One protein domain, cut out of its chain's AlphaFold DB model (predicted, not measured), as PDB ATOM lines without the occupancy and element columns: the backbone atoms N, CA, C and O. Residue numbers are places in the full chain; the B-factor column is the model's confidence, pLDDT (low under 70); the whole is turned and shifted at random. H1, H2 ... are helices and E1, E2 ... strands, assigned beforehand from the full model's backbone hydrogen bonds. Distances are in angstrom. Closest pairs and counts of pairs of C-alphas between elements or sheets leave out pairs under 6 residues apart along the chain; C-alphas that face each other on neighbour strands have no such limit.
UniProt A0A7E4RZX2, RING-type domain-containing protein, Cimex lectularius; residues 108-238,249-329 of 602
ATOM      1  N   HIS A 108     139.295 254.099 127.968       89.38
ATOM      2  CA  HIS A 108     138.646 255.404 128.052       89.38
ATOM      3  C   HIS A 108     137.555 255.325 129.112       89.38
ATOM      4  O   HIS A 108     136.601 254.563 128.970       89.38
ATOM      5  N   PHE A 109     137.697 256.100 130.185       90.75
ATOM      6  CA  PHE A 109     136.714 256.078 131.261       90.75
ATOM      7  C   PHE A 109     135.445 256.831 130.846       90.75
ATOM      8  O   PHE A 109     135.497 258.007 130.487       90.75
ATOM      9  N   THR A 110     134.299 256.157 130.934       88.62
ATOM     10  CA  THR A 110     132.976 256.692 130.562       88.62
ATOM     11  C   THR A 110     132.299 257.499 131.672       88.62
ATOM     12  O   THR A 110     131.263 258.111 131.438       88.62
ATOM     13  N   GLY A 111     132.857 257.517 132.885       90.38
ATOM     14  CA  GLY A 111     132.323 258.276 134.015       90.38
ATOM     15  C   GLY A 111     132.959 257.880 135.345       90.38
ATOM     16  O   GLY A 111     133.851 257.027 135.394       90.38
ATOM     17  N   SER A 112     132.497 258.483 136.446       88.62
ATOM     18  CA  SER A 112     133.017 258.169 137.785       88.62
ATOM     19  C   SER A 112     132.745 256.744 138.245       88.62
ATOM     20  O   SER A 112     133.604 256.175 138.910       88.62
ATOM     21  N   ALA A 113     131.599 256.161 137.886       90.44
ATOM     22  CA  ALA A 113     131.278 254.777 138.237       90.44
ATOM     23  C   ALA A 113     132.266 253.793 137.592       90.44
ATOM     24  O   ALA A 113     132.852 252.974 138.292       90.44
ATOM     25  N   HIS A 114     132.531 253.955 136.291       92.00
ATOM     26  CA  HIS A 114     133.498 253.136 135.556       92.00
ATOM     27  C   HIS A 114     134.917 253.281 136.121       92.00
ATOM     28  O   HIS A 114     135.616 252.298 136.337       92.00
ATOM     29  N   PHE A 115     135.335 254.514 136.433       91.44
ATOM     30  CA  PHE A 115     136.625 254.757 137.077       91.44
ATOM     31  C   PHE A 115     136.708 254.119 138.474       91.44
ATOM     32  O   PHE A 115     137.742 253.564 138.837       91.44
ATOM     33  N   TYR A 116     135.635 254.184 139.261       89.88
ATOM     34  CA  TYR A 116     135.591 253.568 140.583       89.88
ATOM     35  C   TYR A 116     135.709 252.042 140.498       89.88
ATOM     36  O   TYR A 116     136.548 251.471 141.188       89.88
ATOM     37  N   GLU A 117     134.930 251.404 139.625       89.94
ATOM     38  CA  GLU A 117     134.953 249.954 139.408       89.94
ATOM     39  C   GLU A 117     136.341 249.481 138.965       89.94
ATOM     40  O   GLU A 117     136.948 248.619 139.597       89.94
ATOM     41  N   GLU A 118     136.901 250.099 137.926       88.19
ATOM     42  CA  GLU A 118     138.172 249.651 137.373       88.19
ATOM     43  C   GLU A 118     139.376 250.007 138.249       88.19
ATOM     44  O   GLU A 118     140.308 249.209 138.337       88.19
ATOM     45  N   VAL A 119     139.401 251.176 138.896       88.25
ATOM     46  CA  VAL A 119     140.614 251.700 139.554       88.25
ATOM     47  C   VAL A 119     140.552 251.616 141.077       88.25
ATOM     48  O   VAL A 119     141.554 251.279 141.708       88.25
ATOM     49  N   GLU A 120     139.415 251.946 141.694       85.62
ATOM     50  CA  GLU A 120     139.290 251.958 143.159       85.62
ATOM     51  C   GLU A 120     138.837 250.599 143.728       85.62
ATOM     52  O   GLU A 120     139.278 250.230 144.824       85.62
ATOM     53  N   ASP A 121     138.010 249.844 142.995       84.19
ATOM     54  CA  ASP A 121     137.504 248.536 143.426       84.19
ATOM     55  C   ASP A 121     138.438 247.375 143.037       84.19
ATOM     56  O   ASP A 121     138.682 246.483 143.859       84.19
ATOM     57  N   THR A 122     139.081 247.415 141.855       74.62
ATOM     58  CA  THR A 122     140.118 246.419 141.501       74.62
ATOM     59  C   THR A 122     141.470 246.691 142.182       74.62
ATOM     60  O   THR A 122     142.455 247.154 141.603       74.62
ATOM     61  N   LYS A 123     141.537 246.342 143.467       69.81
ATOM     62  CA  LYS A 123     142.654 246.654 144.380       69.81
ATOM     63  C   LYS A 123     143.967 245.898 144.122       69.81
ATOM     64  O   LYS A 123     144.957 246.175 144.796       69.81
ATOM     65  N   ASP A 124     143.990 244.998 143.141       69.25
ATOM     66  CA  ASP A 124     145.151 244.165 142.794       69.25
ATOM     67  C   ASP A 124     145.900 244.663 141.541       69.25
ATOM     68  O   ASP A 124     146.864 244.035 141.097       69.25
ATOM     69  N   SER A 125     145.468 245.785 140.950       82.69
ATOM     70  CA  SER A 125     146.055 246.338 139.728       82.69
ATOM     71  C   SER A 125     146.622 247.745 139.926       82.69
ATOM     72  O   SER A 125     146.145 248.527 140.747       82.69
ATOM     73  N   VAL A 126     147.688 248.051 139.184       89.94
ATOM     74  CA  VAL A 126     148.292 249.387 139.137       89.94
ATOM     75  C   VAL A 126     147.793 250.083 137.885       89.94
ATOM     76  O   VAL A 126     147.893 249.525 136.790       89.94
ATOM     77  N   TRP A 127     147.306 251.307 138.043       92.56
ATOM     78  CA  TRP A 127     146.772 252.106 136.949       92.56
ATOM     79  C   TRP A 127     147.569 253.387 136.762       92.56
ATOM     80  O   TRP A 127     147.770 254.140 137.713       92.56
ATOM     81  N   LEU A 128     147.974 253.651 135.524       93.81
ATOM     82  CA  LEU A 128     148.491 254.935 135.075       93.81
ATOM     83  C   LEU A 128     147.426 255.612 134.208       93.81
ATOM     84  O   LEU A 128     147.182 255.214 133.070       93.81
ATOM     85  N   VAL A 129     146.782 256.630 134.761       93.31
ATOM     86  CA  VAL A 129     145.674 257.342 134.131       93.31
ATOM     87  C   VAL A 129     146.111 258.742 133.737       93.31
ATOM     88  O   VAL A 129     146.613 259.507 134.556       93.31
ATOM     89  N   GLN A 130     145.891 259.100 132.483       93.06
ATOM     90  CA  GLN A 130     146.069 260.458 132.003       93.06
ATOM     91  C   GLN A 130     144.766 261.234 132.188       93.06
ATOM     92  O   GLN A 130     143.736 260.862 131.630       93.06
ATOM     93  N   VAL A 131     144.798 262.306 132.981       92.25
ATOM     94  CA  VAL A 131     143.618 263.133 133.254       92.25
ATOM     95  C   VAL A 131     143.652 264.380 132.374       92.25
ATOM     96  O   VAL A 131     144.591 265.180 132.448       92.25
ATOM     97  N   VAL A 132     142.606 264.554 131.566       91.56
ATOM     98  CA  VAL A 132     142.397 265.724 130.707       91.56
ATOM     99  C   VAL A 132     141.393 266.657 131.394       91.56
ATOM    100  O   VAL A 132     140.245 266.263 131.606       91.56
ATOM    101  N   PRO A 133     141.802 267.869 131.809       89.50
ATOM    102  CA  PRO A 133     140.942 268.782 132.552       89.50
ATOM    103  C   PRO A 133     139.910 269.436 131.628       89.50
ATOM    104  O   PRO A 133     140.120 269.566 130.429       89.50
ATOM    105  N   THR A 134     138.826 269.971 132.192       84.88
ATOM    106  CA  THR A 134     137.813 270.698 131.404       84.88
ATOM    107  C   THR A 134     138.372 271.981 130.764       84.88
ATOM    108  O   THR A 134     137.911 272.393 129.704       84.88
ATOM    109  N   SER A 135     139.378 272.609 131.388       78.38
ATOM    110  CA  SER A 135     139.926 273.910 130.971       78.38
ATOM    111  C   SER A 135     140.872 273.852 129.767       78.38
ATOM    112  O   SER A 135     141.048 274.862 129.091       78.38
ATOM    113  N   LYS A 136     141.515 272.707 129.504       76.19
ATOM    114  CA  LYS A 136     142.440 272.515 128.374       76.19
ATOM    115  C   LYS A 136     142.021 271.279 127.591       76.19
ATOM    116  O   LYS A 136     141.868 270.216 128.174       76.19
ATOM    117  N   ARG A 137     141.863 271.426 126.270       71.69
ATOM    118  CA  ARG A 137     141.505 270.308 125.378       71.69
ATOM    119  C   ARG A 137     142.650 269.325 125.168       71.69
ATOM    120  O   ARG A 137     142.386 268.174 124.843       71.69
ATOM    121  N   GLU A 138     143.886 269.782 125.336       78.81
ATOM    122  CA  GLU A 138     145.064 268.966 125.073       78.81
ATOM    123  C   GLU A 138     145.470 268.147 126.307       78.81
ATOM    124  O   GLU A 138     145.510 268.679 127.428       78.81
ATOM    125  N   PRO A 139     145.755 266.849 126.115       85.12
ATOM    126  CA  PRO A 139     146.276 265.990 127.164       85.12
ATOM    127  C   PRO A 139     147.715 266.393 127.548       85.12
ATOM    128  O   PRO A 139     148.401 267.091 126.813       85.12
ATOM    129  N   LEU A 140     148.199 265.953 128.720       87.75
ATOM    130  CA  LEU A 140     149.569 266.281 129.175       87.75
ATOM    131  C   LEU A 140     150.667 265.715 128.252       87.75
ATOM    132  O   LEU A 140     151.767 266.254 128.189       87.75
ATOM    133  N   LEU A 141     150.378 264.587 127.608       89.94
ATOM    134  CA  LEU A 141     151.278 263.863 126.721       89.94
ATOM    135  C   LEU A 141     150.579 263.721 125.382       89.94
ATOM    136  O   LEU A 141     149.430 263.277 125.360       89.94
ATOM    137  N   ASP A 142     151.304 264.024 124.314       89.38
ATOM    138  CA  ASP A 142     150.866 263.774 122.946       89.38
ATOM    139  C   ASP A 142     150.639 262.275 122.718       89.38
ATOM    140  O   ASP A 142     151.304 261.432 123.336       89.38
ATOM    141  N   ASP A 143     149.763 261.929 121.773       87.38
ATOM    142  CA  ASP A 143     149.398 260.539 121.465       87.38
ATOM    143  C   ASP A 143     150.619 259.654 121.160       87.38
ATOM    144  O   ASP A 143     150.668 258.479 121.545       87.38
ATOM    145  N   TYR A 144     151.646 260.225 120.523       87.19
ATOM    146  CA  TYR A 144     152.913 259.546 120.251       87.19
ATOM    147  C   TYR A 144     153.676 259.209 121.541       87.19
ATOM    148  O   TYR A 144     153.995 258.043 121.795       87.19
ATOM    149  N   THR A 145     153.925 260.203 122.400       89.38
ATOM    150  CA  THR A 145     154.643 260.009 123.670       89.38
ATOM    151  C   THR A 145     153.850 259.108 124.617       89.38
ATOM    152  O   THR A 145     154.434 258.251 125.282       89.38
ATOM    153  N   TRP A 146     152.520 259.224 124.639       89.94
ATOM    154  CA  TRP A 146     151.659 258.324 125.402       89.94
ATOM    155  C   TRP A 146     151.770 256.879 124.913       89.94
ATOM    156  O   TRP A 146     151.864 255.959 125.721       89.94
ATOM    157  N   THR A 147     151.836 256.655 123.601       88.00
ATOM    158  CA  THR A 147     152.033 255.314 123.028       88.00
ATOM    159  C   THR A 147     153.387 254.715 123.412       88.00
ATOM    160  O   THR A 147     153.447 253.538 123.769       88.00
ATOM    161  N   ILE A 148     154.454 255.520 123.448       86.50
ATOM    162  CA  ILE A 148     155.765 255.079 123.954       86.50
ATOM    163  C   ILE A 148     155.669 254.670 125.426       86.50
ATOM    164  O   ILE A 148     156.093 253.571 125.782       86.50
ATOM    165  N   VAL A 149     155.085 255.520 126.276       89.06
ATOM    166  CA  VAL A 149     154.933 255.229 127.711       89.06
ATOM    167  C   VAL A 149     154.108 253.958 127.915       89.06
ATOM    168  O   VAL A 149     154.523 253.090 128.678       89.06
ATOM    169  N   ARG A 150     152.995 253.790 127.187       88.75
ATOM    170  CA  ARG A 150     152.164 252.575 127.226       88.75
ATOM    171  C   ARG A 150     152.964 251.319 126.888       88.75
ATOM    172  O   ARG A 150     152.875 250.335 127.618       88.75
ATOM    173  N   ASN A 151     153.774 251.367 125.834       85.06
ATOM    174  CA  ASN A 151     154.617 250.240 125.436       85.06
ATOM    175  C   ASN A 151     155.697 249.919 126.478       85.06
ATOM    176  O   ASN A 151     156.002 248.748 126.689       85.06
ATOM    177  N   GLN A 152     156.233 250.931 127.164       84.50
ATOM    178  CA  GLN A 152     157.224 250.741 128.226       84.50
ATOM    179  C   GLN A 152     156.620 250.191 129.525       84.50
ATOM    180  O   GLN A 152     157.270 249.404 130.207       84.50
ATOM    181  N   VAL A 153     155.388 250.570 129.887       88.12
ATOM    182  CA  VAL A 153     154.756 250.132 131.149       88.12
ATOM    183  C   VAL A 153     153.972 248.821 131.030       88.12
ATOM    184  O   VAL A 153     153.832 248.104 132.024       88.12
ATOM    185  N   ALA A 154     153.493 248.465 129.833       85.25
ATOM    186  CA  ALA A 154     152.702 247.251 129.600       85.25
ATOM    187  C   ALA A 154     153.394 245.941 130.047       85.25
ATOM    188  O   ALA A 154     152.721 245.111 130.670       85.25
ATOM    189  N   PRO A 155     154.715 245.739 129.835       83.69
ATOM    190  CA  PRO A 155     155.423 244.549 130.318       83.69
ATOM    191  C   PRO A 155     155.377 244.364 131.840       83.69
ATOM    192  O   PRO A 155     155.522 243.240 132.317       83.69
ATOM    193  N   PHE A 156     155.139 245.438 132.602       87.19
ATOM    194  CA  PHE A 156     155.083 245.437 134.067       87.19
ATOM    195  C   PHE A 156     153.666 245.257 134.627       87.19
ATOM    196  O   PHE A 156     153.454 245.444 135.822       87.19
ATOM    197  N   ALA A 157     152.699 244.876 133.783       85.94
ATOM    198  CA  ALA A 157     151.290 244.720 134.150       85.94
ATOM    199  C   ALA A 157     150.653 245.996 134.739       85.94
ATOM    200  O   ALA A 157     149.696 245.922 135.512       85.94
ATOM    201  N   ILE A 158     151.171 247.165 134.351       90.25
ATOM    202  CA  ILE A 158     150.579 248.465 134.666       90.25
ATOM    203  C   ILE A 158     149.531 248.761 133.595       90.25
ATOM    204  O   ILE A 158     149.836 248.813 132.401       90.25
ATOM    205  N   ARG A 159     148.282 248.938 134.021       90.81
ATOM    206  CA  ARG A 159     147.172 249.290 133.135       90.81
ATOM    207  C   ARG A 159     147.214 250.777 132.829       90.81
ATOM    208  O   ARG A 159     147.640 251.575 133.662       90.81
ATOM    209  N   THR A 160     146.765 251.150 131.639       92.12
ATOM    210  CA  THR A 160     146.749 252.550 131.211       92.12
ATOM    211  C   THR A 160     145.345 252.988 130.839       92.12
ATOM    212  O   THR A 160     144.548 252.202 130.316       92.12
ATOM    213  N   GLY A 161     145.026 254.241 131.142       92.19
ATOM    214  CA  GLY A 161     143.711 254.796 130.858       92.19
ATOM    215  C   GLY A 161     143.731 256.301 130.669       92.19
ATOM    216  O   GLY A 161     144.702 256.972 131.018       92.19
ATOM    217  N   ILE A 162     142.655 256.827 130.099       92.12
ATOM    218  CA  ILE A 162     142.454 258.252 129.846       92.12
ATOM    219  C   ILE A 162     141.127 258.651 130.481       92.12
ATOM    220  O   ILE A 162     140.078 258.086 130.167       92.12
ATOM    221  N   PHE A 163     141.182 259.623 131.388       92.12
ATOM    222  CA  PHE A 163     140.012 260.189 132.047       92.12
ATOM    223  C   PHE A 163     139.790 261.618 131.556       92.12
ATOM    224  O   PHE A 163     140.597 262.508 131.831       92.12
ATOM    225  N   ASP A 164     138.685 261.849 130.849       91.62
ATOM    226  CA  ASP A 164     138.293 263.186 130.408       91.62
ATOM    227  C   ASP A 164     137.310 263.808 131.412       91.62
ATOM    228  O   ASP A 164     136.187 263.336 131.600       91.62
ATOM    229  N   CYS A 165     137.717 264.911 132.043       91.38
ATOM    230  CA  CYS A 165     136.891 265.652 132.997       91.38
ATOM    231  C   CYS A 165     135.641 266.296 132.370       91.38
ATOM    232  O   CYS A 165     134.815 266.843 133.103       91.38
ATOM    233  N   ARG A 166     135.480 266.279 131.039       88.31
ATOM    234  CA  ARG A 166     134.230 266.678 130.368       88.31
ATOM    235  C   ARG A 166     133.110 265.667 130.581       88.31
ATOM    236  O   ARG A 166     131.954 266.070 130.651       88.31
ATOM    237  N   VAL A 167     133.459 264.389 130.701       88.44
ATOM    238  CA  VAL A 167     132.490 263.305 130.883       88.44
ATOM    239  C   VAL A 167     131.912 263.339 132.298       88.44
ATOM    240  O   VAL A 167     130.703 263.246 132.477       88.44
ATOM    241  N   ASP A 168     132.763 263.559 133.305       89.31
ATOM    242  CA  ASP A 168     132.326 263.749 134.690       89.31
ATOM    243  C   ASP A 168     133.177 264.806 135.410       89.31
ATOM    244  O   ASP A 168     134.208 264.531 136.037       89.31
ATOM    245  N   SER A 169     132.704 266.051 135.345       88.25
ATOM    246  CA  SER A 169     133.351 267.179 136.024       88.25
ATOM    247  C   SER A 169     133.217 267.118 137.552       88.25
ATOM    248  O   SER A 169     134.024 267.717 138.271       88.25
ATOM    249  N   GLY A 170     132.228 266.382 138.073       89.69
ATOM    250  CA  GLY A 170     131.978 266.241 139.504       89.69
ATOM    251  C   GLY A 170     133.070 265.432 140.199       89.69
ATOM    252  O   GLY A 170     133.493 265.779 141.305       89.69
ATOM    253  N   LEU A 171     133.584 264.382 139.551       90.12
ATOM    254  CA  LEU A 171     134.734 263.630 140.063       90.12
ATOM    255  C   LEU A 171     136.003 264.488 140.102       90.12
ATOM    256  O   LEU A 171     136.659 264.552 141.142       90.12
ATOM    257  N   CYS A 172     136.313 265.194 139.010       90.69
ATOM    258  CA  CYS A 172     137.507 266.037 138.936       90.69
ATOM    259  C   CYS A 172     137.483 267.161 139.974       90.69
ATOM    260  O   CYS A 172     138.500 267.420 140.612       90.69
ATOM    261  N   LYS A 173     136.317 267.778 140.223       90.75
ATOM    262  CA  LYS A 173     136.152 268.777 141.291       90.75
ATOM    263  C   LYS A 173     136.367 268.178 142.682       90.75
ATOM    264  O   LYS A 173     137.114 268.750 143.468       90.75
ATOM    265  N   ARG A 174     135.785 267.005 142.973       91.06
ATOM    266  CA  ARG A 174     135.959 266.306 144.264       91.06
ATOM    267  C   ARG A 174     137.407 265.883 144.524       91.06
ATOM    268  O   ARG A 174     137.856 265.925 145.664       91.06
ATOM    269  N   LYS A 175     138.128 265.467 143.480       89.06
ATOM    270  CA  LYS A 175     139.524 265.001 143.564       89.06
ATOM    271  C   LYS A 175     140.561 266.114 143.337       89.06
ATOM    272  O   LYS A 175     141.752 265.859 143.489       89.06
ATOM    273  N   GLY A 176     140.136 267.332 142.991       89.50
ATOM    274  CA  GLY A 176     141.018 268.485 142.777       89.50
ATOM    275  C   GLY A 176     141.798 268.475 141.454       89.50
ATOM    276  O   GLY A 176     142.847 269.111 141.354       89.50
ATOM    277  N   TRP A 177     141.324 267.769 140.425       90.69
ATOM    278  CA  TRP A 177     141.992 267.677 139.120       90.69
ATOM    279  C   TRP A 177     141.650 268.875 138.228       90.69
ATOM    280  O   TRP A 177     140.757 268.827 137.386       90.69
ATOM    281  N   THR A 178     142.362 269.979 138.441       86.19
ATOM    282  CA  THR A 178     142.162 271.245 137.707       86.19
ATOM    283  C   THR A 178     143.115 271.433 136.528       86.19
ATOM    284  O   THR A 178     142.855 272.246 135.642       86.19
ATOM    285  N   LYS A 179     144.222 270.684 136.503       88.00
ATOM    286  CA  LYS A 179     145.275 270.744 135.481       88.00
ATOM    287  C   LYS A 179     145.480 269.364 134.859       88.00
ATOM    288  O   LYS A 179     145.162 268.355 135.480       88.00
ATOM    289  N   SER A 180     146.052 269.337 133.658       89.50
ATOM    290  CA  SER A 180     146.480 268.107 132.990       89.50
ATOM    291  C   SER A 180     147.549 267.411 133.828       89.50
ATOM    292  O   SER A 180     148.582 268.008 134.139       89.50
ATOM    293  N   LEU A 181     147.280 266.172 134.234       91.88
ATOM    294  CA  LEU A 181     148.130 265.411 135.147       91.88
ATOM    295  C   LEU A 181     148.126 263.924 134.803       91.88
ATOM    296  O   LEU A 181     147.175 263.403 134.221       91.88
ATOM    297  N   LEU A 182     149.199 263.245 135.193       93.94
ATOM    298  CA  LEU A 182     149.274 261.793 135.249       93.94
ATOM    299  C   LEU A 182     148.937 261.343 136.662       93.94
ATOM    300  O   LEU A 182     149.501 261.835 137.639       93.94
ATOM    301  N   LEU A 183     148.018 260.399 136.757       93.31
ATOM    302  CA  LEU A 183     147.555 259.791 137.985       93.31
ATOM    303  C   LEU A 183     148.065 258.352 138.044       93.31
ATOM    304  O   LEU A 183     147.768 257.545 137.174       93.31
ATOM    305  N   LEU A 184     148.791 258.020 139.101       93.50
ATOM    306  CA  LEU A 184     149.121 256.651 139.465       93.50
ATOM    307  C   LEU A 184     148.204 256.212 140.597       93.50
ATOM    308  O   LEU A 184     148.219 256.813 141.674       93.50
ATOM    309  N   ALA A 185     147.443 255.153 140.367       91.38
ATOM    310  CA  ALA A 185     146.669 254.488 141.399       91.38
ATOM    311  C   ALA A 185     147.306 253.134 141.730       91.38
ATOM    312  O   ALA A 185     147.590 252.329 140.841       91.38
ATOM    313  N   MET A 186     147.556 252.902 143.017       88.44
ATOM    314  CA  MET A 186     148.121 251.653 143.535       88.44
ATOM    315  C   MET A 186     147.589 251.377 144.949       88.44
ATOM    316  O   MET A 186     147.312 252.327 145.686       88.44
ATOM    317  N   PRO A 187     147.454 250.116 145.389       85.25
ATOM    318  CA  PRO A 187     146.985 249.811 146.743       85.25
ATOM    319  C   PRO A 187     147.919 250.404 147.814       85.25
ATOM    320  O   PRO A 187     149.120 250.560 147.572       85.25
ATOM    321  N   ARG A 188     147.417 250.695 149.028       76.00
ATOM    322  CA  ARG A 188     148.218 251.270 150.134       76.00
ATOM    323  C   ARG A 188     148.940 250.256 151.000       76.00
ATOM    324  O   ARG A 188     150.127 250.427 151.261       76.00
ATOM    325  N   GLY A 189     148.220 249.267 151.510       70.44
ATOM    326  CA  GLY A 189     148.738 248.425 152.580       70.44
ATOM    327  C   GLY A 189     149.107 247.017 152.136       70.44
ATOM    328  O   GLY A 189     149.062 246.661 150.953       70.44
ATOM    329  N   THR A 190     149.592 246.249 153.102       67.12
ATOM    330  CA  THR A 190     150.083 244.881 152.932       67.12
ATOM    331  C   THR A 190     148.964 243.850 152.963       67.12
ATOM    332  O   THR A 190     149.230 242.692 152.654       67.12
ATOM    333  N   LYS A 191     147.732 244.240 153.322       67.12
ATOM    334  CA  LYS A 191     146.588 243.334 153.377       67.12
ATOM    335  C   LYS A 191     145.838 243.340 152.042       67.12
ATOM    336  O   LYS A 191     145.728 244.390 151.398       67.12
ATOM    337  N   PRO A 192     145.277 242.190 151.629       62.75
ATOM    338  CA  PRO A 192     144.381 242.159 150.483       62.75
ATOM    339  C   PRO A 192     143.184 243.078 150.761       62.75
ATOM    340  O   PRO A 192     142.605 243.046 151.848       62.75
ATOM    341  N   LYS A 193     142.808 243.885 149.762       62.81
ATOM    342  CA  LYS A 193     141.699 244.861 149.790       62.81
ATOM    343  C   LYS A 193     141.921 246.178 150.557       62.81
ATOM    344  O   LYS A 193     140.941 246.890 150.820       62.81
ATOM    345  N   ASP A 194     143.167 246.551 150.844       71.06
ATOM    346  CA  ASP A 194     143.500 247.873 151.395       71.06
ATOM    347  C   ASP A 194     143.100 249.044 150.470       71.06
ATOM    348  O   ASP A 194     142.912 248.883 149.265       71.06
ATOM    349  N   LYS A 195     142.958 250.253 151.038       80.94
ATOM    350  CA  LYS A 195     142.577 251.466 150.285       80.94
ATOM    351  C   LYS A 195     143.599 251.784 149.184       80.94
ATOM    352  O   LYS A 195     144.801 251.685 149.420       80.94
ATOM    353  N   VAL A 196     143.129 252.228 148.021       86.31
ATOM    354  CA  VAL A 196     143.982 252.664 146.904       86.31
ATOM    355  C   VAL A 196     144.539 254.065 147.186       86.31
ATOM    356  O   VAL A 196     143.802 254.972 147.569       86.31
ATOM    357  N   ILE A 197     145.855 254.241 147.036       87.44
ATOM    358  CA  ILE A 197     146.519 255.548 147.053       87.44
ATOM    359  C   ILE A 197     146.586 256.076 145.627       87.44
ATOM    360  O   ILE A 197     146.953 255.357 144.700       87.44
ATOM    361  N   MET A 198     146.308 257.364 145.491       89.50
ATOM    362  CA  MET A 198     146.458 258.118 144.259       89.50
ATOM    363  C   MET A 198     147.653 259.059 144.383       89.50
ATOM    364  O   MET A 198     147.755 259.823 145.345       89.50
ATOM    365  N   ARG A 199     148.573 258.996 143.422       91.75
ATOM    366  CA  ARG A 199     149.735 259.882 143.307       91.75
ATOM    367  C   ARG A 199     149.657 260.614 141.979       91.75
ATOM    368  O   ARG A 199     149.373 260.001 140.960       91.75
ATOM    369  N   THR A 200     149.898 261.916 141.985       92.44
ATOM    370  CA  THR A 200     149.775 262.754 140.788       92.44
ATOM    371  C   THR A 200     151.127 263.301 140.365       92.44
ATOM    372  O   THR A 200     151.942 263.648 141.220       92.44
ATOM    373  N   CYS A 201     151.344 263.425 139.060       90.88
ATOM    374  CA  CYS A 201     152.581 263.917 138.473       90.88
ATOM    375  C   CYS A 201     152.315 264.771 137.220       90.88
ATOM    376  O   CYS A 201     151.301 264.593 136.549       90.88
ATOM    377  N   GLN A 202     153.220 265.705 136.908       89.25
ATOM    378  CA  GLN A 202     153.129 266.620 135.754       89.25
ATOM    379  C   GLN A 202     154.301 266.459 134.769       89.25
ATOM    380  O   GLN A 202     154.611 267.366 134.002       89.25
ATOM    381  N   LEU A 203     154.979 265.310 134.796       89.25
ATOM    382  CA  LEU A 203     156.118 265.031 133.921       89.25
ATOM    383  C   LEU A 203     155.668 264.770 132.478       89.25
ATOM    384  O   LEU A 203     154.685 264.069 132.246       89.25
ATOM    385  N   THR A 204     156.431 265.297 131.517       87.88
ATOM    386  CA  THR A 204     156.172 265.149 130.072       87.88
ATOM    387  C   THR A 204     157.119 264.165 129.378       87.88
ATOM    388  O   THR A 204     156.779 263.591 128.349       87.88
ATOM    389  N   ARG A 205     158.320 263.942 129.930       88.88
ATOM    390  CA  ARG A 205     159.322 263.026 129.360       88.88
ATOM    391  C   ARG A 205     159.040 261.584 129.781       88.88
ATOM    392  O   ARG A 205     158.902 261.321 130.973       88.88
ATOM    393  N   SER A 206     159.052 260.650 128.828       87.44
ATOM    394  CA  SER A 206     158.819 259.219 129.086       87.44
ATOM    395  C   SER A 206     159.790 258.638 130.119       87.44
ATOM    396  O   SER A 206     159.347 258.022 131.082       87.44
ATOM    397  N   SER A 207     161.092 258.913 129.996       85.06
ATOM    398  CA  SER A 207     162.111 258.441 130.949       85.06
ATOM    399  C   SER A 207     161.834 258.892 132.387       85.06
ATOM    400  O   SER A 207     161.870 258.074 133.303       85.06
ATOM    401  N   ALA A 208     161.478 260.164 132.572       88.69
ATOM    402  CA  ALA A 208     161.160 260.724 133.882       88.69
ATOM    403  C   ALA A 208     159.869 260.125 134.469       88.69
ATOM    404  O   ALA A 208     159.784 259.900 135.672       88.69
ATOM    405  N   ILE A 209     158.869 259.823 133.631       90.94
ATOM    406  CA  ILE A 209     157.632 259.155 134.069       90.94
ATOM    407  C   ILE A 209     157.935 257.743 134.584       90.94
ATOM    408  O   ILE A 209     157.414 257.351 135.627       90.94
ATOM    409  N   ILE A 210     158.783 256.986 133.881       88.44
ATOM    410  CA  ILE A 210     159.187 255.635 134.297       88.44
ATOM    411  C   ILE A 210     160.012 255.672 135.589       88.44
ATOM    412  O   ILE A 210     159.828 254.825 136.463       88.44
ATOM    413  N   GLU A 211     160.900 256.652 135.735       88.12
ATOM    414  CA  GLU A 211     161.674 256.857 136.961       88.12
ATOM    415  C   GLU A 211     160.770 257.197 138.150       88.12
ATOM    416  O   GLU A 211     160.828 256.529 139.183       88.12
ATOM    417  N   TRP A 212     159.833 258.129 137.969       90.81
ATOM    418  CA  TRP A 212     158.828 258.449 138.979       90.81
ATOM    419  C   TRP A 212     157.964 257.232 139.348       90.81
ATOM    420  O   TRP A 212     157.736 256.965 140.528       90.81
ATOM    421  N   LEU A 213     157.515 256.449 138.361       90.94
ATOM    422  CA  LEU A 213     156.783 255.199 138.594       90.94
ATOM    423  C   LEU A 213     157.594 254.235 139.460       90.94
ATOM    424  O   LEU A 213     157.072 253.693 140.433       90.94
ATOM    425  N   ARG A 214     158.879 254.044 139.146       88.25
ATOM    426  CA  ARG A 214     159.778 253.195 139.934       88.25
ATOM    427  C   ARG A 214     159.852 253.663 141.377       88.25
ATOM    428  O   ARG A 214     159.710 252.833 142.271       88.25
ATOM    429  N   GLU A 215     160.048 254.955 141.620       88.12
ATOM    430  CA  GLU A 215     160.104 255.495 142.980       88.12
ATOM    431  C   GLU A 215     158.825 255.178 143.756       88.12
ATOM    432  O   GLU A 215     158.898 254.626 144.856       88.12
ATOM    433  N   GLN A 216     157.657 255.433 143.157       89.62
ATOM    434  CA  GLN A 216     156.372 255.191 143.815       89.62
ATOM    435  C   GLN A 216     156.131 253.704 144.105       89.62
ATOM    436  O   GLN A 216     155.695 253.358 145.204       89.62
ATOM    437  N   LEU A 217     156.442 252.812 143.159       88.56
ATOM    438  CA  LEU A 217     156.239 251.370 143.338       88.56
ATOM    439  C   LEU A 217     157.301 250.752 144.265       88.56
ATOM    440  O   LEU A 217     157.006 249.793 144.980       88.56
ATOM    441  N   SER A 218     158.515 251.314 144.315       87.38
ATOM    442  CA  SER A 218     159.615 250.807 145.149       87.38
ATOM    443  C   SER A 218     159.320 250.860 146.647       87.38
ATOM    444  O   SER A 218     159.872 250.056 147.390       87.38
ATOM    445  N   VAL A 219     158.394 251.725 147.082       85.44
ATOM    446  CA  VAL A 219     157.916 251.811 148.475       85.44
ATOM    447  C   VAL A 219     157.386 250.462 148.984       85.44
ATOM    448  O   VAL A 219     157.393 250.205 150.187       85.44
ATOM    449  N   ARG A 220     156.934 249.576 148.086       83.38
ATOM    450  CA  ARG A 220     156.438 248.239 148.444       83.38
ATOM    451  C   ARG A 220     157.531 247.208 148.708       83.38
ATOM    452  O   ARG A 220     157.259 246.213 149.377       83.38
ATOM    453  N   VAL A 221     158.740 247.426 148.201       89.38
ATOM    454  CA  VAL A 221     159.869 246.514 148.387       89.38
ATOM    455  C   VAL A 221     160.635 246.950 149.631       89.38
ATOM    456  O   VAL A 221     161.126 248.075 149.703       89.38
ATOM    457  N   LYS A 222     160.748 246.066 150.629       88.19
ATOM    458  CA  LYS A 222     161.479 246.372 151.864       88.19
ATOM    459  C   LYS A 222     162.974 246.480 151.562       88.19
ATOM    460  O   LYS A 222     163.589 245.498 151.157       88.19
ATOM    461  N   LYS A 223     163.564 247.656 151.762       88.69
ATOM    462  CA  LYS A 223     165.018 247.827 151.675       88.69
ATOM    463  C   LYS A 223     165.646 247.394 153.000       88.69
ATOM    464  O   LYS A 223     165.281 247.931 154.040       88.69
ATOM    465  N   VAL A 224     166.547 246.420 152.948       86.19
ATOM    466  CA  VAL A 224     167.328 245.947 154.095       86.19
ATOM    467  C   VAL A 224     168.711 246.579 153.994       86.19
ATOM    468  O   VAL A 224     169.377 246.446 152.969       86.19
ATOM    469  N   SER A 225     169.108 247.309 155.031       81.25
ATOM    470  CA  SER A 225     170.333 248.118 155.044       81.25
ATOM    471  C   SER A 225     171.489 247.494 155.830       81.25
ATOM    472  O   SER A 225     172.628 247.888 155.600       81.25
ATOM    473  N   SER A 226     171.221 246.537 156.727       81.94
ATOM    474  CA  SER A 226     172.234 245.849 157.542       81.94
ATOM    475  C   SER A 226     172.224 244.339 157.303       81.94
ATOM    476  O   SER A 226     171.162 243.743 157.109       81.94
ATOM    477  N   TYR A 227     173.406 243.720 157.335       80.69
ATOM    478  CA  TYR A 227     173.559 242.265 157.262       80.69
ATOM    479  C   TYR A 227     172.931 241.561 158.480       80.69
ATOM    480  O   TYR A 227     172.314 240.509 158.331       80.69
ATOM    481  N   ASP A 228     172.995 242.169 159.666       79.62
ATOM    482  CA  ASP A 228     172.419 241.580 160.884       79.62
ATOM    483  C   ASP A 228     170.886 241.507 160.816       79.62
ATOM    484  O   ASP A 228     170.281 240.528 161.261       79.62
ATOM    485  N   ASP A 229     170.251 242.524 160.224       81.06
ATOM    486  CA  ASP A 229     168.800 242.553 159.998       81.06
ATOM    487  C   ASP A 229     168.402 241.535 158.925       81.06
ATOM    488  O   ASP A 229     167.360 240.887 159.012       81.06
ATOM    489  N   LEU A 230     169.255 241.355 157.912       83.69
ATOM    490  CA  LEU A 230     169.070 240.333 156.892       83.69
ATOM    491  C   LEU A 230     169.094 238.925 157.510       83.69
ATOM    492  O   LEU A 230     168.214 238.105 157.237       83.69
ATOM    493  N   GLU A 231     170.080 238.647 158.357       79.31
ATOM    494  CA  GLU A 231     170.238 237.344 158.992       79.31
ATOM    495  C   GLU A 231     169.079 237.029 159.956       79.31
ATOM    496  O   GLU A 231     168.497 235.942 159.885       79.31
ATOM    497  N   LYS A 232     168.673 237.995 160.790       77.44
ATOM    498  CA  LYS A 232     167.594 237.825 161.779       77.44
ATOM    499  C   LYS A 232     166.195 237.780 161.156       77.44
ATOM    500  O   LYS A 232     165.423 236.875 161.466       77.44
ATOM    501  N   ASP A 233     165.861 238.718 160.267       76.56
ATOM    502  CA  ASP A 233     164.483 238.872 159.777       76.56
ATOM    503  C   ASP A 233     164.181 238.022 158.541       76.56
ATOM    504  O   ASP A 233     163.016 237.688 158.286       76.56
ATOM    505  N   TRP A 234     165.193 237.688 157.733       80.31
ATOM    506  CA  TRP A 234     164.990 237.032 156.438       80.31
ATOM    507  C   TRP A 234     165.518 235.604 156.386       80.31
ATOM    508  O   TRP A 234     164.811 234.755 155.842       80.31
ATOM    509  N   LEU A 235     166.703 235.325 156.943       76.81
ATOM    510  CA  LEU A 235     167.344 234.007 156.834       76.81
ATOM    511  C   LEU A 235     166.939 233.047 157.969       76.81
ATOM    512  O   LEU A 235     166.513 231.930 157.679       76.81
ATOM    513  N   HIS A 236     166.972 233.471 159.238       65.81
ATOM    514  CA  HIS A 236     166.637 232.614 160.390       65.81
ATOM    515  C   HIS A 236     165.193 232.804 160.876       65.81
ATOM    516  O   HIS A 236     164.940 233.219 162.001       65.81
ATOM    517  N   THR A 237     164.196 232.464 160.055       57.25
ATOM    518  CA  THR A 237     162.783 232.391 160.509       57.25
ATOM    519  C   THR A 237     162.398 230.973 160.976       57.25
ATOM    520  O   THR A 237     161.291 230.503 160.729       57.25
ATOM    521  N   SER A 238     163.304 230.250 161.642       51.19
ATOM    522  CA  SER A 238     163.019 228.904 162.159       51.19
ATOM    523  C   SER A 238     163.808 228.583 163.432       51.19
ATOM    524  O   SER A 238     164.917 228.061 163.359       51.19
ATOM    525  N   SER A 249     155.317 232.837 155.656       72.06
ATOM    526  CA  SER A 249     155.279 233.725 154.502       72.06
ATOM    527  C   SER A 249     156.468 233.424 153.603       72.06
ATOM    528  O   SER A 249     157.616 233.551 154.037       72.06
ATOM    529  N   VAL A 250     156.203 233.065 152.350       86.69
ATOM    530  CA  VAL A 250     157.238 232.986 151.314       86.69
ATOM    531  C   VAL A 250     157.870 234.371 151.156       86.69
ATOM    532  O   VAL A 250     157.162 235.377 151.054       86.69
ATOM    533  N   LYS A 251     159.203 234.439 151.136       90.25
ATOM    534  CA  LYS A 251     159.946 235.694 150.993       90.25
ATOM    535  C   LYS A 251     160.779 235.668 149.716       90.25
ATOM    536  O   LYS A 251     161.371 234.649 149.377       90.25
ATOM    537  N   VAL A 252     160.832 236.789 149.008       92.50
ATOM    538  CA  VAL A 252     161.703 236.985 147.843       92.50
ATOM    539  C   VAL A 252     162.659 238.115 148.171       92.50
ATOM    540  O   VAL A 252     162.222 239.226 148.462       92.50
ATOM    541  N   LEU A 253     163.951 237.832 148.124       92.06
ATOM    542  CA  LEU A 253     165.009 238.766 148.465       92.06
ATOM    543  C   LEU A 253     165.953 238.932 147.275       92.06
ATOM    544  O   LEU A 253     166.490 237.956 146.760       92.06
ATOM    545  N   LEU A 254     166.176 240.174 146.861       92.19
ATOM    546  CA  LEU A 254     167.180 240.524 145.863       92.19
ATOM    547  C   LEU A 254     168.463 240.993 146.553       92.19
ATOM    548  O   LEU A 254     168.451 242.008 147.244       92.19
ATOM    549  N   LEU A 255     169.562 240.280 146.318       90.44
ATOM    550  CA  LEU A 255     170.919 240.712 146.642       90.44
ATOM    551  C   LEU A 255     171.508 241.377 145.394       90.44
ATOM    552  O   LEU A 255     171.630 240.718 144.363       90.44
ATOM    553  N   THR A 256     171.833 242.669 145.446       90.00
ATOM    554  CA  THR A 256     172.320 243.419 144.271       90.00
ATOM    555  C   THR A 256     173.210 244.596 144.675       90.00
ATOM    556  O   THR A 256     173.180 245.041 145.823       90.00
ATOM    557  N   HIS A 257     173.982 245.117 143.720       87.44
ATOM    558  CA  HIS A 257     174.675 246.403 143.826       87.44
ATOM    559  C   HIS A 257     173.797 247.601 143.423       87.44
ATOM    560  O   HIS A 257     174.186 248.749 143.632       87.44
ATOM    561  N   LEU A 258     172.599 247.361 142.876       85.94
ATOM    562  CA  LEU A 258     171.668 248.418 142.487       85.94
ATOM    563  C   LEU A 258     171.127 249.189 143.700       85.94
ATOM    564  O   LEU A 258     170.719 248.610 144.701       85.94
ATOM    565  N   LEU A 259     171.017 250.513 143.562       83.19
ATOM    566  CA  LEU A 259     170.461 251.409 144.592       83.19
ATOM    567  C   LEU A 259     168.926 251.333 144.706       83.19
ATOM    568  O   LEU A 259     168.332 251.590 145.764       83.19
ATOM    569  N   HIS A 260     168.265 250.992 143.599       85.62
ATOM    570  CA  HIS A 260     166.811 250.928 143.487       85.62
ATOM    571  C   HIS A 260     166.374 249.576 142.920       85.62
ATOM    572  O   HIS A 260     167.037 249.050 142.024       85.62
ATOM    573  N   PRO A 261     165.237 249.031 143.388       89.81
ATOM    574  CA  PRO A 261     164.743 247.762 142.881       89.81
ATOM    575  C   PRO A 261     164.332 247.880 141.403       89.81
ATOM    576  O   PRO A 261     163.803 248.920 140.985       89.81
ATOM    577  N   PRO A 262     164.530 246.812 140.612       91.50
ATOM    578  CA  PRO A 262     163.967 246.702 139.271       91.50
ATOM    579  C   PRO A 262     162.440 246.850 139.281       91.50
ATOM    580  O   PRO A 262     161.759 246.377 140.198       91.50
ATOM    581  N   LEU A 263     161.882 247.478 138.242       89.94
ATOM    582  CA  LEU A 263     160.448 247.783 138.182       89.94
ATOM    583  C   LEU A 263     159.579 246.516 138.180       89.94
ATOM    584  O   LEU A 263     158.521 246.511 138.809       89.94
ATOM    585  N   PHE A 264     160.029 245.423 137.547       90.56
ATOM    586  CA  PHE A 264     159.273 244.163 137.563       90.56
ATOM    587  C   PHE A 264     159.140 243.591 138.977       90.56
ATOM    588  O   PHE A 264     158.086 243.061 139.318       90.56
ATOM    589  N   LEU A 265     160.168 243.731 139.821       91.62
ATOM    590  CA  LEU A 265     160.129 243.249 141.200       91.62
ATOM    591  C   LEU A 265     159.120 244.058 142.023       91.62
ATOM    592  O   LEU A 265     158.315 243.492 142.764       91.62
ATOM    593  N   ALA A 266     159.112 245.380 141.836       89.94
ATOM    594  CA  ALA A 266     158.138 246.263 142.465       89.94
ATOM    595  C   ALA A 266     156.702 245.950 142.004       89.94
ATOM    596  O   ALA A 266     155.800 245.840 142.833       89.94
ATOM    597  N   ALA A 267     156.486 245.706 140.710       90.19
ATOM    598  CA  ALA A 267     155.181 245.304 140.186       90.19
ATOM    599  C   ALA A 267     154.701 243.953 140.758       90.19
ATOM    600  O   ALA A 267     153.541 243.820 141.155       90.19
ATOM    601  N   LEU A 268     155.592 242.960 140.882       90.25
ATOM    602  CA  LEU A 268     155.269 241.670 141.511       90.25
ATOM    603  C   LEU A 268     154.873 241.825 142.981       90.25
ATOM    604  O   LEU A 268     153.945 241.153 143.434       90.25
ATOM    605  N   SER A 269     155.520 242.738 143.706       89.12
ATOM    606  CA  SER A 269     155.189 242.997 145.111       89.12
ATOM    607  C   SER A 269     153.755 243.487 145.322       89.12
ATOM    608  O   SER A 269     153.159 243.208 146.360       89.12
ATOM    609  N   ILE A 270     153.175 244.155 144.320       86.25
ATOM    610  CA  ILE A 270     151.784 244.623 144.347       86.25
ATOM    611  C   ILE A 270     150.821 243.475 144.038       86.25
ATOM    612  O   ILE A 270     149.813 243.299 144.721       86.25
ATOM    613  N   LYS A 271     151.166 242.638 143.059       85.81
ATOM    614  CA  LYS A 271     150.350 241.484 142.670       85.81
ATOM    615  C   LYS A 271     150.237 240.424 143.772       85.81
ATOM    616  O   LYS A 271     149.189 239.805 143.948       85.81
ATOM    617  N   PHE A 272     151.315 240.200 144.517       86.62
ATOM    618  CA  PHE A 272     151.377 239.195 145.582       86.62
ATOM    619  C   PHE A 272     151.231 239.798 146.988       86.62
ATOM    620  O   PHE A 272     151.728 239.229 147.966       86.62
ATOM    621  N   THR A 273     150.527 240.930 147.107       82.19
ATOM    622  CA  THR A 273     150.272 241.589 148.397       82.19
ATOM    623  C   THR A 273     149.688 240.620 149.426       82.19
ATOM    624  O   THR A 273     148.805 239.812 149.138       82.19
ATOM    625  N   GLY A 274     150.243 240.658 150.638       77.62
ATOM    626  CA  GLY A 274     149.815 239.826 151.764       77.62
ATOM    627  C   GLY A 274     150.201 238.347 151.685       77.62
ATOM    628  O   GLY A 274     150.001 237.636 152.663       77.62
ATOM    629  N   ARG A 275     150.768 237.879 150.565       82.38
ATOM    630  CA  ARG A 275     151.157 236.470 150.364       82.38
ATOM    631  C   ARG A 275     152.662 236.269 150.341       82.38
ATOM    632  O   ARG A 275     153.163 235.314 150.922       82.38
ATOM    633  N   ILE A 276     153.364 237.162 149.646       88.44
ATOM    634  CA  ILE A 276     154.813 237.093 149.464       88.44
ATOM    635  C   ILE A 276     155.419 238.419 149.895       88.44
ATOM    636  O   ILE A 276     154.964 239.487 149.480       88.44
ATOM    637  N   THR A 277     156.461 238.363 150.719       87.69
ATOM    638  CA  THR A 277     157.194 239.566 151.124       87.69
ATOM    639  C   THR A 277     158.405 239.768 150.228       87.69
ATOM    640  O   THR A 277     159.257 238.886 150.138       87.69
ATOM    641  N   PHE A 278     158.502 240.939 149.602       91.75
ATOM    642  CA  PHE A 278     159.618 241.298 148.730       91.75
ATOM    643  C   PHE A 278     160.606 242.198 149.462       91.75
ATOM    644  O   PHE A 278     160.208 243.168 150.116       91.75
ATOM    645  N   GLY A 279     161.887 241.871 149.340       90.56
ATOM    646  CA  GLY A 279     162.990 242.596 149.945       90.56
ATOM    647  C   GLY A 279     164.125 242.827 148.959       90.56
ATOM    648  O   GLY A 279     164.298 242.080 147.997       90.56
ATOM    649  N   MET A 280     164.907 243.867 149.216       91.38
ATOM    650  CA  MET A 280     166.139 244.161 148.496       91.38
ATOM    651  C   MET A 280     167.228 244.509 149.501       91.38
ATOM    652  O   MET A 280     167.021 245.374 150.350       91.38
ATOM    653  N   PHE A 281     168.377 243.857 149.379       90.19
ATOM    654  CA  PHE A 281     169.574 244.148 150.152       90.19
ATOM    655  C   PHE A 281     170.659 244.665 149.208       90.19
ATOM    656  O   PHE A 281     171.036 243.999 148.239       90.19
ATOM    657  N   THR A 282     171.124 245.880 149.483       87.62
ATOM    658  CA  THR A 282     172.194 246.524 148.720       87.62
ATOM    659  C   THR A 282     173.536 246.082 149.276       87.62
ATOM    660  O   THR A 282     173.937 246.534 150.348       87.62
ATOM    661  N   VAL A 283     174.229 245.204 148.554       84.56
ATOM    662  CA  VAL A 283     175.520 244.662 148.989       84.56
ATOM    663  C   VAL A 283     176.612 245.696 148.726       84.56
ATOM    664  O   VAL A 283     176.845 246.089 147.576       84.56
ATOM    665  N   LYS A 284     177.318 246.116 149.779       82.12
ATOM    666  CA  LYS A 284     178.537 246.924 149.631       82.12
ATOM    667  C   LYS A 284     179.674 246.041 149.114       82.12
ATOM    668  O   LYS A 284     179.762 244.871 149.474       82.12
ATOM    669  N   LYS A 285     180.579 246.599 148.299       72.88
ATOM    670  CA  LYS A 285     181.699 245.846 147.689       72.88
ATOM    671  C   LYS A 285     182.544 245.082 148.722       72.88
ATOM    672  O   LYS A 285     182.986 243.978 148.435       72.88
ATOM    673  N   GLU A 286     182.692 245.615 149.930       67.12
ATOM    674  CA  GLU A 286     183.435 245.000 151.041       67.12
ATOM    675  C   GLU A 286     182.765 243.726 151.601       67.12
ATOM    676  O   GLU A 286     183.441 242.780 152.007       67.12
ATOM    677  N   GLU A 287     181.432 243.658 151.561       66.88
ATOM    678  CA  GLU A 287     180.619 242.559 152.108       66.88
ATOM    679  C   GLU A 287     180.424 241.401 151.112       66.88
ATOM    680  O   GLU A 287     179.954 240.323 151.483       66.88
ATOM    681  N   THR A 288     180.828 241.586 149.849       66.31
ATOM    682  CA  THR A 288     180.728 240.568 148.784       66.31
ATOM    683  C   THR A 288     181.482 239.282 149.116       66.31
ATOM    684  O   THR A 288     181.021 238.189 148.793       66.31
ATOM    685  N   SER A 289     182.595 239.407 149.843       66.62
ATOM    686  CA  SER A 289     183.411 238.282 150.311       66.62
ATOM    687  C   SER A 289     182.641 237.303 151.208       66.62
ATOM    688  O   SER A 289     182.961 236.117 151.227       66.62
ATOM    689  N   LYS A 290     181.605 237.776 151.918       65.38
ATOM    690  CA  LYS A 290     180.798 236.972 152.852       65.38
ATOM    691  C   LYS A 290     179.540 236.377 152.213       65.38
ATOM    692  O   LYS A 290     179.092 235.316 152.627       65.38
ATOM    693  N   ILE A 291     178.962 237.062 151.224       69.88
ATOM    694  CA  ILE A 291     177.626 236.764 150.669       69.88
ATOM    695  C   ILE A 291     177.705 235.892 149.398       69.88
ATOM    696  O   ILE A 291     176.730 235.241 149.020       69.88
ATOM    697  N   GLY A 292     178.880 235.806 148.763       71.81
ATOM    698  CA  GLY A 292     179.093 235.012 147.552       71.81
ATOM    699  C   GLY A 292     178.691 235.761 146.276       71.81
ATOM    700  O   GLY A 292     178.837 236.978 146.190       71.81
ATOM    701  N   LYS A 293     178.224 235.038 145.246       78.94
ATOM    702  CA  LYS A 293     177.931 235.618 143.919       78.94
ATOM    703  C   LYS A 293     176.707 236.552 143.965       78.94
ATOM    704  O   LYS A 293     175.608 236.110 144.294       78.94
ATOM    705  N   VAL A 294     176.903 237.808 143.562       82.75
ATOM    706  CA  VAL A 294     175.889 238.870 143.417       82.75
ATOM    707  C   VAL A 294     175.844 239.280 141.933       82.75
ATOM    708  O   VAL A 294     176.903 239.279 141.307       82.75
ATOM    709  N   PRO A 295     174.677 239.623 141.357       87.69
ATOM    710  CA  PRO A 295     173.342 239.631 141.956       87.69
ATOM    711  C   PRO A 295     172.695 238.244 142.071       87.69
ATOM    712  O   PRO A 295     172.894 237.365 141.235       87.69
ATOM    713  N   ALA A 296     171.875 238.057 143.107       87.88
ATOM    714  CA  ALA A 296     171.144 236.814 143.341       87.88
ATOM    715  C   ALA A 296     169.715 237.084 143.826       87.88
ATOM    716  O   ALA A 296     169.491 237.825 144.785       87.88
ATOM    717  N   TYR A 297     168.744 236.437 143.180       91.56
ATOM    718  CA  TYR A 297     167.348 236.424 143.611       91.56
ATOM    719  C   TYR A 297     167.118 235.195 144.490       91.56
ATOM    720  O   TYR A 297     167.043 234.072 143.994       91.56
ATOM    721  N   LEU A 298     167.026 235.405 145.797       90.62
ATOM    722  CA  LEU A 298     166.769 234.362 146.780       90.62
ATOM    723  C   LEU A 298     165.267 234.229 147.016       90.62
ATOM    724  O   LEU A 298     164.597 235.177 147.420       90.62
ATOM    725  N   VAL A 299     164.740 233.034 146.784       91.12
ATOM    726  CA  VAL A 299     163.362 232.678 147.112       91.12
ATOM    727  C   VAL A 299     163.413 231.787 148.341       91.12
ATOM    728  O   VAL A 299     163.897 230.656 148.298       91.12
ATOM    729  N   ILE A 300     162.952 232.338 149.455       88.56
ATOM    730  CA  ILE A 300     162.964 231.715 150.771       88.56
ATOM    731  C   ILE A 300     161.566 231.158 151.006       88.56
ATOM    732  O   ILE A 300     160.593 231.895 151.177       88.56
ATOM    733  N   THR A 301     161.470 229.835 150.975       85.75
ATOM    734  CA  THR A 301     160.273 229.091 151.373       85.75
ATOM    735  C   THR A 301     160.524 228.452 152.742       85.75
ATOM    736  O   THR A 301     161.686 228.327 153.129       85.75
ATOM    737  N   PRO A 302     159.481 228.038 153.485       77.12
ATOM    738  CA  PRO A 302     159.656 227.267 154.726       77.12
ATOM    739  C   PRO A 302     160.533 226.026 154.566       77.12
ATOM    740  O   PRO A 302     161.178 225.606 155.519       77.12
ATOM    741  N   ASP A 303     160.520 225.431 153.374       76.62
ATOM    742  CA  ASP A 303     161.122 224.130 153.128       76.62
ATOM    743  C   ASP A 303     162.592 224.288 152.718       76.62
ATOM    744  O   ASP A 303     163.474 223.614 153.250       76.62
ATOM    745  N   LYS A 304     162.855 225.169 151.740       82.19
ATOM    746  CA  LYS A 304     164.184 225.399 151.151       82.19
ATOM    747  C   LYS A 304     164.367 226.841 150.673       82.19
ATOM    748  O   LYS A 304     163.425 227.493 150.214       82.19
ATOM    749  N   THR A 305     165.609 227.312 150.701       84.25
ATOM    750  CA  THR A 305     166.036 228.540 150.026       84.25
ATOM    751  C   THR A 305     166.605 228.192 148.653       84.25
ATOM    752  O   THR A 305     167.438 227.299 148.519       84.25
ATOM    753  N   MET A 306     166.120 228.858 147.606       86.75
ATOM    754  CA  MET A 306     166.524 228.592 146.221       86.75
ATOM    755  C   MET A 306     166.944 229.886 145.527       86.75
ATOM    756  O   MET A 306     166.347 230.938 145.746       86.75
ATOM    757  N   VAL A 307     167.961 229.803 144.666       88.19
ATOM    758  CA  VAL A 307     168.382 230.920 143.809       88.19
ATOM    759  C   VAL A 307     167.610 230.848 142.494       88.19
ATOM    760  O   VAL A 307     167.719 229.853 141.775       88.19
ATOM    761  N   TYR A 308     166.848 231.890 142.179       89.62
ATOM    762  CA  TYR A 308     166.120 232.019 140.918       89.62
ATOM    763  C   TYR A 308     167.059 232.395 139.764       89.62
ATOM    764  O   TYR A 308     167.968 233.204 139.952       89.62
ATOM    765  N   GLY A 309     166.828 231.826 138.576       82.31
ATOM    766  CA  GLY A 309     167.544 232.185 137.343       82.31
ATOM    767  C   GLY A 309     168.674 231.232 136.949       82.31
ATOM    768  O   GLY A 309     169.334 231.437 135.935       82.31
ATOM    769  N   ARG A 310     168.896 230.159 137.721       79.06
ATOM    770  CA  ARG A 310     169.903 229.125 137.406       79.06
ATOM    771  C   ARG A 310     169.352 227.972 136.565       79.06
ATOM    772  O   ARG A 310     170.123 227.134 136.104       79.06
ATOM    773  N   ARG A 311     168.029 227.892 136.385       79.31
ATOM    774  CA  ARG A 311     167.360 226.785 135.682       79.31
ATOM    775  C   ARG A 311     166.771 227.223 134.345       79.31
ATOM    776  O   ARG A 311     166.592 228.406 134.067       79.31
ATOM    777  N   ARG A 312     166.450 226.240 133.497       74.25
ATOM    778  CA  ARG A 312     165.876 226.468 132.161       74.25
ATOM    779  C   ARG A 312     164.589 227.294 132.251       74.25
ATOM    780  O   ARG A 312     163.666 226.917 132.972       74.25
ATOM    781  N   MET A 313     164.516 228.360 131.446       71.75
ATOM    782  CA  MET A 313     163.348 229.246 131.301       71.75
ATOM    783  C   MET A 313     162.955 229.989 132.598       71.75
ATOM    784  O   MET A 313     161.790 230.327 132.826       71.75
ATOM    785  N   GLU A 314     163.932 230.247 133.469       82.00
ATOM    786  CA  GLU A 314     163.841 231.213 134.572       82.00
ATOM    787  C   GLU A 314     164.458 232.548 134.147       82.00
ATOM    788  O   GLU A 314     165.523 232.935 134.610       82.00
ATOM    789  N   HIS A 315     163.801 233.233 133.213       85.25
ATOM    790  CA  HIS A 315     164.239 234.550 132.750       85.25
ATOM    791  C   HIS A 315     163.855 235.650 133.741       85.25
ATOM    792  O   HIS A 315     162.784 235.606 134.351       85.25
ATOM    793  N   TYR A 316     164.678 236.689 133.834       87.00
ATOM    794  CA  TYR A 316     164.465 237.881 134.652       87.00
ATOM    795  C   TYR A 316     163.453 238.836 133.999       87.00
ATOM    796  O   TYR A 316     163.733 240.003 133.731       87.00
ATOM    797  N   ASN A 317     162.253 238.326 133.729       86.81
ATOM    798  CA  ASN A 317     161.124 239.076 133.195       86.81
ATOM    799  C   ASN A 317     159.900 238.929 134.123       86.81
ATOM    800  O   ASN A 317     159.793 237.992 134.923       86.81
ATOM    801  N   LEU A 318     158.939 239.858 134.019       87.94
ATOM    802  CA  LEU A 318     157.731 239.807 134.854       87.94
ATOM    803  C   LEU A 318     156.958 238.497 134.632       87.94
ATOM    804  O   LEU A 318     156.457 237.904 135.584       87.94
ATOM    805  N   LYS A 319     156.853 238.037 133.380       85.88
ATOM    806  CA  LYS A 319     156.020 236.891 132.989       85.88
ATOM    807  C   LYS A 319     156.505 235.574 133.605       85.88
ATOM    808  O   LYS A 319     155.705 234.866 134.218       85.88
ATOM    809  N   SER A 320     157.790 235.263 133.468       87.00
ATOM    810  CA  SER A 320     158.436 234.043 133.960       87.00
ATOM    811  C   SER A 320     158.514 234.035 135.477       87.00
ATOM    812  O   SER A 320     158.165 233.023 136.086       87.00
ATOM    813  N   MET A 321     158.887 235.157 136.101       89.81
ATOM    814  CA  MET A 321     158.934 235.250 137.563       89.81
ATOM    815  C   MET A 321     157.527 235.177 138.170       89.81
ATOM    816  O   MET A 321     157.312 234.471 139.149       89.81
ATOM    817  N   ASN A 322     156.523 235.810 137.555       90.44
ATOM    818  CA  ASN A 322     155.125 235.661 137.969       90.44
ATOM    819  C   ASN A 322     154.648 234.202 137.871       90.44
ATOM    820  O   ASN A 322     154.009 233.712 138.795       90.44
ATOM    821  N   ALA A 323     154.955 233.496 136.777       88.38
ATOM    822  CA  ALA A 323     154.598 232.082 136.630       88.38
ATOM    823  C   ALA A 323     155.309 231.195 137.665       88.38
ATOM    824  O   ALA A 323     154.705 230.272 138.207       88.38
ATOM    825  N   TYR A 324     156.571 231.500 137.971       90.44
ATOM    826  CA  TYR A 324     157.337 230.829 139.016       90.44
ATOM    827  C   TYR A 324     156.711 231.046 140.401       90.44
ATOM    828  O   TYR A 324     156.386 230.080 141.088       90.44
ATOM    829  N   LEU A 325     156.423 232.290 140.786       90.81
ATOM    830  CA  LEU A 325     155.801 232.590 142.079       90.81
ATOM    831  C   LEU A 325     154.384 232.012 142.204       90.81
ATOM    832  O   LEU A 325     154.040 231.493 143.263       90.81
ATOM    833  N   LYS A 326     153.595 232.005 141.119       89.75
ATOM    834  CA  LYS A 326     152.295 231.313 141.075       89.75
ATOM    835  C   LYS A 326     152.412 229.803 141.283       89.75
ATOM    836  O   LYS A 326     151.522 229.214 141.879       89.75
ATOM    837  N   SER A 327     153.492 229.175 140.814       88.31
ATOM    838  CA  SER A 327     153.724 227.741 141.038       88.31
ATOM    839  C   SER A 327     154.080 227.408 142.492       88.31
ATOM    840  O   SER A 327     153.746 226.328 142.968       88.31
ATOM    841  N   ILE A 328     154.709 228.344 143.211       87.88
ATOM    842  CA  ILE A 328     155.062 228.186 144.631       87.88
ATOM    843  C   ILE A 328     153.853 228.470 145.524       87.88
ATOM    844  O   ILE A 328     153.581 227.721 146.460       87.88
ATOM    845  N   GLN A 329     153.135 229.557 145.240       87.25
ATOM    846  CA  GLN A 329     151.985 230.008 146.017       87.25
ATOM    847  C   GLN A 329     150.763 230.207 145.097       87.25
ATOM    848  O   GLN A 329     150.411 231.352 144.781       87.25
TER     849      GLN A 329
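AT A GLANCE: This is residues 108 to 238 and 249 to 329 of the 602 residues of the protein "RING-type domain-containing protein" of Cimex lectularius (UniProt A0A7E4RZX2). Two lobes stand end to end, each a strongly twisted sheet with helices on both faces: the sheet E5 E7 E6 E8 E9 lies between H5 and H6, the sheet E2 E1 E3 E4 between H1 and the pair H2 and H4. H6 sits at the joint, with H8 packed on it; H3 and H7 lie toward opposite far ends. The 212 printed residues hold eight named helices and nine named strands, in the order H1 E1 H2 E2 H3 E3 E4 H4 E5 H5 E6 H6 E7 H7 E8 E9 H8. Both sheets and the class are mixed; the whole is compact, radius of gyration of the C-alphas 19.4 A, yet elongated, spanning 59 by 33 by 31 A.

IN THESE COORDINATES: The larger sheet has E5 (222 to 224), E7 (276 to 282, 19.8 A), E6 (250 to 256, 19.6 A), E8 (296 to 300) and E9 (305 to 308). The other has E2 (158 to 164, 19.6 A), E1 (126 to 132), E3 (181 to 187) and E4 (196 to 201). The helices are H1 (112 to 121), from C-alpha 112 at (133.017, 258.169, 137.785), H2 (143 to 156, 20.5 A), H3 (169 to 175), H4 (206 to 218, 18.1 A), H5 (227 to 235), H6 (263 to 271), H7 (285 to 291) and H8 (318 to 328), ending with C-alpha 328 at (155.062, 228.186, 144.631).

HOW THE PARTS SIT: E7 is parallel to E5 (N 224 and O 280, 2.8 A) and to E6 (N 279 and O 252, 2.8 A); E8 is antiparallel to E6 (N 253 and O 298, 2.8 A) and forms a hairpin with E9 (N 299 and O 306, 2.8 A). H5 and H6 are on opposite faces, at heights of 9.1 A and 9.7 A over the sheet. H6 touches H4 (C-alphas of Ala 266 and Ser 218 closest, 5.5 A) and H8 (Phe 264 and Leu 318, 5.4 A). E1 is parallel to E2 (N 128 and O 159, 2.8 A) and antiparallel to E3 (N 129 and O 183, 2.8 A); E3 and E4 form a hairpin (N 184 and O 199, 2.8 A). Three layers, helices on both faces of this sheet, set H1 opposite H2 and H4. E1, H2, E2 and E6, H6, E7 are strand-helix-strand units, parallel neighbours with a helix between, with right-handed crossovers. H3 only grazes its sheet; H7 touches no helix. Not every O i to N i+4 pair is within hydrogen-bond range in H1 (5 of 6), H2 (8 of 10), H5 (4 of 5) and H7 (1 of 3, beside 2 of 4 O i to N i+3 pairs).

THE WHOLE: The C-alphas of Arg 166 and Ser 289, the farthest apart, are 60.2 A apart. Residues 239 to 248 are not printed; C-alphas 238 and 249 are 11.9 A apart across the cut. Of the links printed whole, none is long. Mean pLDDT of the printed part is 85.3; residues 123 to 124, 190 to 193, 236 to 238 and 286 to 291 are under 70.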